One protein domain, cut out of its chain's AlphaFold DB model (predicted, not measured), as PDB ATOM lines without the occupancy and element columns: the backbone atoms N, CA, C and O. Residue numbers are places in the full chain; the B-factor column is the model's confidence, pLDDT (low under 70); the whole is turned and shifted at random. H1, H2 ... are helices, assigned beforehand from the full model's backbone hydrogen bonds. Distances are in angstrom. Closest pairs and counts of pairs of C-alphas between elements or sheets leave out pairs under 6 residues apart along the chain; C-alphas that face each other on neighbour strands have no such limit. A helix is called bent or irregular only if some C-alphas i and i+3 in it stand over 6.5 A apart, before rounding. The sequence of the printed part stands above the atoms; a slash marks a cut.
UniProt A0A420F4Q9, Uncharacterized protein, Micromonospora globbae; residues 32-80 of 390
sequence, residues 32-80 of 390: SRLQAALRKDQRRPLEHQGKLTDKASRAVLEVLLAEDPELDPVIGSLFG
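AT A GLANCE: This is residues 32 to 80 of the 390 residues of an uncharacterized protein of Micromonospora globbae (UniProt A0A420F4Q9). Two helices, H3 and H4, make a V closed by a tight turn, and the short helix H1 packs on H3 on the side away from H4. H2, one turn long, lies near H1 in the looping stretch from H1 to H3, and the other arm of the V, H4, has no contact with H1 or H2. The printed part has 49 residues with four named helices, H1, H2, H3 and H4 along the chain, and no named strand; its class is all helix. It is only just compact, close to loose, with a radius of gyration of the C-alphas of 11.3 A, and elongated, spanning 30 by 19 by 16 A.

IN THESE COORDINATES: H1 is residues 32 to 37, 8.9 A from first to last C-alpha, and begins at C-alpha 32, (-7.408, -1.117, -37.990). H2 is residues 44 to 47, 5.3 A long. H3, the longest helix, is residues 54 to 67, 20.2 A long, and begins at C-alpha 54, (11.361, -4.731, -43.814). H4 is residues 69 to 79, 15.6 A long, and ends at C-alpha 79, (14.934, -11.684, -33.473). H4 is irregular, but only just: C-alphas 70 and 73 are 6.6 A apart, and its line is a rough one.

HOW THE PARTS SIT: H1 touches H3, which meets it with residues 59 to 63 alone; the closest C-alphas are those of Leu 34 and Val 60, 6.2 A apart. They stand at a steep tilt of 56 degrees, opposite ways. H1 and H2 are close but not clearly touching, the closest C-alphas being those of Gln 35 and Leu 46, 7.8 A apart. H2 touches no helix, and it is apart from H3 and from H4. H3 and H4 only just touch, with 3 pairs of C-alphas within 8 A, and touch only at the corner by their link, H3 with residues 64 to 65 alone; the closest C-alphas are those of Leu 65 and Leu 71, 6.2 A apart. They run opposite ways at a shallow tilt of 34 degrees, only just short of steep. H1 and H4 are apart. Every O i to N i+4 pair is within hydrogen-bond range in H1 and H3, and 5 of 7 are in H4; H2 is too short for such a pair.

THE WHOLE: The two C-alphas farthest apart are those of Lys 40 and Ser 77, 30.2 A. The printed part has no cut. The link from H3 to H4 is tight, and those from H1 to H2 and from H2 to H3 are short. In this predicted model the mean pLDDT of the printed part is 80.4; residues 49 to 50 and 77 to 80 are under 70.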
ATOM      1  N   SER A  32      -7.264  -2.535 -37.621       87.12
ATOM      2  CA  SER A  32      -7.408  -1.117 -37.990       87.12
ATOM      3  C   SER A  32      -6.145  -0.307 -37.670       87.12
ATOM      4  O   SER A  32      -5.718   0.531 -38.466       87.12
ATOM      5  N   ARG A  33      -5.513  -0.587 -36.525       84.69
ATOM      6  CA  ARG A  33      -4.351   0.137 -36.003       84.69
ATOM      7  C   ARG A  33      -3.059  -0.267 -36.707       84.69
ATOM      8  O   ARG A  33      -2.277   0.604 -37.082       84.69
ATOM      9  N   LEU A  34      -2.894  -1.560 -37.002       84.75
ATOM     10  CA  LEU A  34      -1.839  -2.036 -37.905       84.75
ATOM     11  C   LEU A  34      -1.980  -1.432 -39.307       84.75
ATOM     12  O   LEU A  34      -1.008  -0.940 -39.877       84.75
ATOM     13  N   GLN A  35      -3.195  -1.413 -39.860       87.25
ATOM     14  CA  GLN A  35      -3.449  -0.781 -41.153       87.25
ATOM     15  C   GLN A  35      -3.159   0.725 -41.118       87.25
ATOM     16  O   GLN A  35      -2.614   1.242 -42.088       87.25
ATOM     17  N   ALA A  36      -3.464   1.434 -40.027       88.50
ATOM     18  CA  ALA A  36      -3.167   2.860 -39.886       88.50
ATOM     19  C   ALA A  36      -1.655   3.164 -39.907       88.50
ATOM     20  O   ALA A  36      -1.250   4.140 -40.538       88.50
ATOM     21  N   ALA A  37      -0.828   2.311 -39.294       85.94
ATOM     22  CA  ALA A  37       0.633   2.434 -39.318       85.94
ATOM     23  C   ALA A  37       1.265   2.097 -40.685       85.94
ATOM     24  O   ALA A  37       2.389   2.511 -40.973       85.94
ATOM     25  N   LEU A  38       0.550   1.372 -41.553       87.56
ATOM     26  CA  LEU A  38       1.027   0.968 -42.874       87.56
ATOM     27  C   LEU A  38       0.465   1.835 -44.006       87.56
ATOM     28  O   LEU A  38      -0.724   2.172 -44.056       87.56
ATOM     29  N   ARG A  39       1.309   2.127 -45.000       86.31
ATOM     30  CA  ARG A  39       0.864   2.736 -46.261       86.31
ATOM     31  C   ARG A  39      -0.013   1.761 -47.053       86.31
ATOM     32  O   ARG A  39       0.064   0.551 -46.867       86.31
ATOM     33  N   LYS A  40      -0.854   2.279 -47.955       83.25
ATOM     34  CA  LYS A  40      -1.857   1.481 -48.691       83.25
ATOM     35  C   LYS A  40      -1.244   0.319 -49.493       83.25
ATOM     36  O   LYS A  40      -1.809  -0.764 -49.523       83.25
ATOM     37  N   ASP A  41      -0.076   0.538 -50.085       81.31
ATOM     38  CA  ASP A  41       0.762  -0.451 -50.776       81.31
ATOM     39  C   ASP A  41       1.352  -1.520 -49.836       81.31
ATOM     40  O   ASP A  41       1.510  -2.674 -50.227       81.31
ATOM     41  N   GLN A  42       1.612  -1.168 -48.574       83.75
ATOM     42  CA  GLN A  42       2.167  -2.068 -47.557       83.75
ATOM     43  C   GLN A  42       1.114  -2.943 -46.854       83.75
ATOM     44  O   GLN A  42       1.491  -3.872 -46.146       83.75
ATOM     45  N   ARG A  43      -0.190  -2.672 -47.023       84.44
ATOM     46  CA  ARG A  43      -1.289  -3.402 -46.348       84.44
ATOM     47  C   ARG A  43      -1.650  -4.739 -46.990       84.44
ATOM     48  O   ARG A  43      -2.248  -5.581 -46.325       84.44
ATOM     49  N   ARG A  44      -1.264  -4.963 -48.252       80.50
ATOM     50  CA  ARG A  44      -1.591  -6.184 -49.012       80.50
ATOM     51  C   ARG A  44      -1.303  -7.496 -48.243       80.50
ATOM     52  O   ARG A  44      -2.175  -8.359 -48.296       80.50
ATOM     53  N   PRO A  45      -0.188  -7.647 -47.489       80.62
ATOM     54  CA  PRO A  45       0.109  -8.840 -46.681       80.62
ATOM     55  C   PRO A  45      -0.691  -8.987 -45.370       80.62
ATOM     56  O   PRO A  45      -0.555 -10.004 -44.697       80.62
ATOM     57  N   LEU A  46      -1.473  -7.978 -44.963       76.31
ATOM     58  CA  LEU A  46      -2.420  -8.083 -43.839       76.31
ATOM     59  C   LEU A  46      -3.825  -8.483 -44.310       76.31
ATOM     60  O   LEU A  46      -4.579  -9.097 -43.565       76.31
ATOM     61  N   GLU A  47      -4.186  -8.097 -45.535       74.62
ATOM     62  CA  GLU A  47      -5.479  -8.407 -46.161       74.62
ATOM     63  C   GLU A  47      -5.464  -9.779 -46.862       74.62
ATOM     64  O   GLU A  47      -6.494 -10.436 -46.980       74.62
ATOM     65  N   HIS A  48      -4.286 -10.214 -47.317       73.56
ATOM     66  CA  HIS A  48      -4.032 -11.480 -48.004       73.56
ATOM     67  C   HIS A  48      -2.769 -12.120 -47.415       73.56
ATOM     68  O   HIS A  48      -1.883 -11.406 -46.955       73.56
ATOM     69  N   GLN A  49      -2.633 -13.448 -47.475       64.06
ATOM     70  CA  GLN A  49      -1.392 -14.112 -47.052       64.06
ATOM     71  C   GLN A  49      -0.189 -13.585 -47.855       64.06
ATOM     72  O   GLN A  49      -0.218 -13.574 -49.086       64.06
ATOM     73  N   GLY A  50       0.873 -13.160 -47.166       66.19
ATOM     74  CA  GLY A  50       2.080 -12.633 -47.800       66.19
ATOM     75  C   GLY A  50       3.147 -12.192 -46.797       66.19
ATOM     76  O   GLY A  50       2.956 -12.267 -45.585       66.19
ATOM     77  N   LYS A  51       4.282 -11.709 -47.313       71.38
ATOM     78  CA  LYS A  51       5.395 -11.163 -46.523       71.38
ATOM     79  C   LYS A  51       5.293  -9.639 -46.419       71.38
ATOM     80  O   LYS A  51       5.105  -8.957 -47.423       71.38
ATOM     81  N   LEU A  52       5.485  -9.103 -45.214       78.69
ATOM     82  CA  LEU A  52       5.711  -7.673 -44.993       78.69
ATOM     83  C   LEU A  52       7.135  -7.286 -45.436       78.69
ATOM     84  O   LEU A  52       8.096  -8.003 -45.159       78.69
ATOM     85  N   THR A  53       7.281  -6.143 -46.111       80.56
ATOM     86  CA  THR A  53       8.604  -5.561 -46.404       80.56
ATOM     87  C   THR A  53       9.286  -5.128 -45.108       80.56
ATOM     88  O   THR A  53       8.593  -4.756 -44.170       80.56
ATOM     89  N   ASP A  54      10.619  -5.086 -45.041       74.25
ATOM     90  CA  ASP A  54      11.361  -4.731 -43.814       74.25
ATOM     91  C   ASP A  54      10.854  -3.450 -43.135       74.25
ATOM     92  O   ASP A  54      10.730  -3.384 -41.913       74.25
ATOM     93  N   LYS A  55      10.498  -2.435 -43.932       77.19
ATOM     94  CA  LYS A  55       9.930  -1.178 -43.432       77.19
ATOM     95  C   LYS A  55       8.517  -1.346 -42.862       77.19
ATOM     96  O   LYS A  55       8.184  -0.682 -41.886       77.19
ATOM     97  N   ALA A  56       7.692  -2.204 -43.460       83.50
ATOM     98  CA  ALA A  56       6.372  -2.541 -42.936       83.50
ATOM     99  C   ALA A  56       6.481  -3.417 -41.674       83.50
ATOM    100  O   ALA A  56       5.780  -3.165 -40.702       83.50
ATOM    101  N   SER A  57       7.407  -4.380 -41.652       83.50
ATOM    102  CA  SER A  57       7.699  -5.224 -40.489       83.50
ATOM    103  C   SER A  57       8.128  -4.396 -39.277       83.50
ATOM    104  O   SER A  57       7.585  -4.599 -38.198       83.50
ATOM    105  N   ARG A  58       9.028  -3.412 -39.448       85.62
ATOM    106  CA  ARG A  58       9.411  -2.485 -38.363       85.62
ATOM    107  C   ARG A  58       8.218  -1.687 -37.836       85.62
ATOM    108  O   ARG A  58       7.985  -1.704 -36.638       85.62
ATOM    109  N   ALA A  59       7.412  -1.090 -38.717       85.88
ATOM    110  CA  ALA A  59       6.219  -0.341 -38.308       85.88
ATOM    111  C   ALA A  59       5.183  -1.215 -37.565       85.88
ATOM    112  O   ALA A  59       4.535  -0.756 -36.628       85.88
ATOM    113  N   VAL A  60       5.033  -2.488 -37.949       88.00
ATOM    114  CA  VAL A  60       4.168  -3.456 -37.249       88.00
ATOM    115  C   VAL A  60       4.728  -3.808 -35.865       88.00
ATOM    116  O   VAL A  60       3.964  -3.852 -34.903       88.00
ATOM    117  N   LEU A  61       6.046  -4.009 -35.743       87.25
ATOM    118  CA  LEU A  61       6.711  -4.254 -34.457       87.25
ATOM    119  C   LEU A  61       6.625  -3.036 -33.524       87.25
ATOM    120  O   LEU A  61       6.325  -3.204 -32.348       87.25
ATOM    121  N   GLU A  62       6.789  -1.816 -34.042       87.94
ATOM    122  CA  GLU A  62       6.606  -0.570 -33.282       87.94
ATOM    123  C   GLU A  62       5.187  -0.462 -32.691       87.94
ATOM    124  O   GLU A  62       5.034  -0.096 -31.527       87.94
ATOM    125  N   VAL A  63       4.142  -0.836 -33.446       88.69
ATOM    126  CA  VAL A  63       2.758  -0.865 -32.929       88.69
ATOM    127  C   VAL A  63       2.558  -1.962 -31.879       88.69
ATOM    128  O   VAL A  63       1.872  -1.720 -30.889       88.69
ATOM    129  N   LEU A  64       3.145  -3.149 -32.070       86.75
ATOM    130  CA  LEU A  64       3.074  -4.248 -31.098       86.75
ATOM    131  C   LEU A  64       3.713  -3.858 -29.755       86.75
ATOM    132  O   LEU A  64       3.080  -4.007 -28.713       86.75
ATOM    133  N   LEU A  65       4.926  -3.303 -29.793       87.50
ATOM    134  CA  LEU A  65       5.675  -2.869 -28.608       87.50
ATOM    135  C   LEU A  65       5.020  -1.677 -27.894       87.50
ATOM    136  O   LEU A  65       5.114  -1.563 -26.676       87.50
ATOM    137  N   ALA A  66       4.329  -0.802 -28.631       86.94
ATOM    138  CA  ALA A  66       3.566   0.299 -28.041       86.94
ATOM    139  C   ALA A  66       2.298  -0.165 -27.296       86.94
ATOM    140  O   ALA A  66       1.849   0.529 -26.384       86.94
ATOM    141  N   GLU A  67       1.711  -1.305 -27.678       85.88
ATOM    142  CA  GLU A  67       0.502  -1.857 -27.047       85.88
ATOM    143  C   GLU A  67       0.794  -2.809 -25.885       85.88
ATOM    144  O   GLU A  67       0.053  -2.816 -24.900       85.88
ATOM    145  N   ASP A  68       1.855  -3.607 -25.997       85.56
ATOM    146  CA  ASP A  68       2.288  -4.542 -24.960       85.56
ATOM    147  C   ASP A  68       3.825  -4.520 -24.851       85.56
ATOM    148  O   ASP A  68       4.513  -5.315 -25.497       85.56
ATOM    149  N   PRO A  69       4.394  -3.593 -24.049       86.50
ATOM    150  CA  PRO A  69       5.843  -3.471 -23.871       86.50
ATOM    151  C   PRO A  69       6.512  -4.722 -23.285       86.50
ATOM    152  O   PRO A  69       7.721  -4.886 -23.421       86.50
ATOM    153  N   GLU A  70       5.757  -5.631 -22.658       83.81
ATOM    154  CA  GLU A  70       6.293  -6.916 -22.188       83.81
ATOM    155  C   GLU A  70       6.597  -7.892 -23.337       83.81
ATOM    156  O   GLU A  70       7.265  -8.904 -23.122       83.81
ATOM    157  N   LEU A  71       6.178  -7.580 -24.569       84.31
ATOM    158  CA  LEU A  71       6.633  -8.286 -25.764       84.31
ATOM    159  C   LEU A  71       8.065  -7.922 -26.159       84.31
ATOM    160  O   LEU A  71       8.640  -8.667 -26.941       84.31
ATOM    161  N   ASP A  72       8.661  -6.839 -25.650       81.81
ATOM    162  CA  ASP A  72      10.034  -6.438 -25.998       81.81
ATOM    163  C   ASP A  72      11.078  -7.548 -25.759       81.81
ATOM    164  O   ASP A  72      11.772  -7.898 -26.713       81.81
ATOM    165  N   PRO A  73      11.147  -8.220 -24.589       76.88
ATOM    166  CA  PRO A  73      12.046  -9.364 -24.404       76.88
ATOM    167  C   PRO A  73      11.696 -10.584 -25.274       76.88
ATOM    168  O   PRO A  73      12.599 -11.334 -25.636       76.88
ATOM    169  N   VAL A  74      10.424 -10.790 -25.639       77.81
ATOM    170  CA  VAL A  74       9.983 -11.930 -26.475       77.81
ATOM    171  C   VAL A  74      10.302 -11.690 -27.953       77.81
ATOM    172  O   VAL A  74      10.800 -12.558 -28.657       77.81
ATOM    173  N   ILE A  75      10.058 -10.479 -28.445       76.25
ATOM    174  CA  ILE A  75      10.477 -10.026 -29.772       76.25
ATOM    175  C   ILE A  75      12.013 -10.010 -29.816       76.25
ATOM    176  O   ILE A  75      12.606 -10.525 -30.762       76.25
ATOM    177  N   GLY A  76      12.660  -9.524 -28.759       71.38
ATOM    178  CA  GLY A  76      14.107  -9.555 -28.569       71.38
ATOM    179  C   GLY A  76      14.703 -10.962 -28.644       71.38
ATOM    180  O   GLY A  76      15.714 -11.133 -29.318       71.38
ATOM    181  N   SER A  77      14.076 -11.983 -28.048       66.44
ATOM    182  CA  SER A  77      14.536 -13.376 -28.172       66.44
ATOM    183  C   SER A  77      14.223 -13.995 -29.542       66.44
ATOM    184  O   SER A  77      15.042 -14.737 -30.072       66.44
ATOM    185  N   LEU A  78      13.091 -13.652 -30.167       66.56
ATOM    186  CA  LEU A  78      12.701 -14.156 -31.496       66.56
ATOM    187  C   LEU A  78      13.513 -13.562 -32.664       66.56
ATOM    188  O   LEU A  78      13.602 -14.183 -33.730       66.56
ATOM    189  N   PHE A  79      14.060 -12.354 -32.497       62.38
ATOM    190  CA  PHE A  79      14.934 -11.684 -33.473       62.38
ATOM    191  C   PHE A  79      16.409 -11.661 -33.061       62.38
ATOM    192  O   PHE A  79      17.264 -11.348 -33.893       62.38
ATOM    193  N   GLY A  80      16.718 -11.986 -31.807       59.66
ATOM    194  CA  GLY A  80      18.075 -12.088 -31.303       59.66
ATOM    195  C   GLY A  80      18.800 -13.257 -31.953       59.66
ATOM    196  O   GLY A  80      18.437 -14.413 -31.758       59.66
TER     197      GLY A  80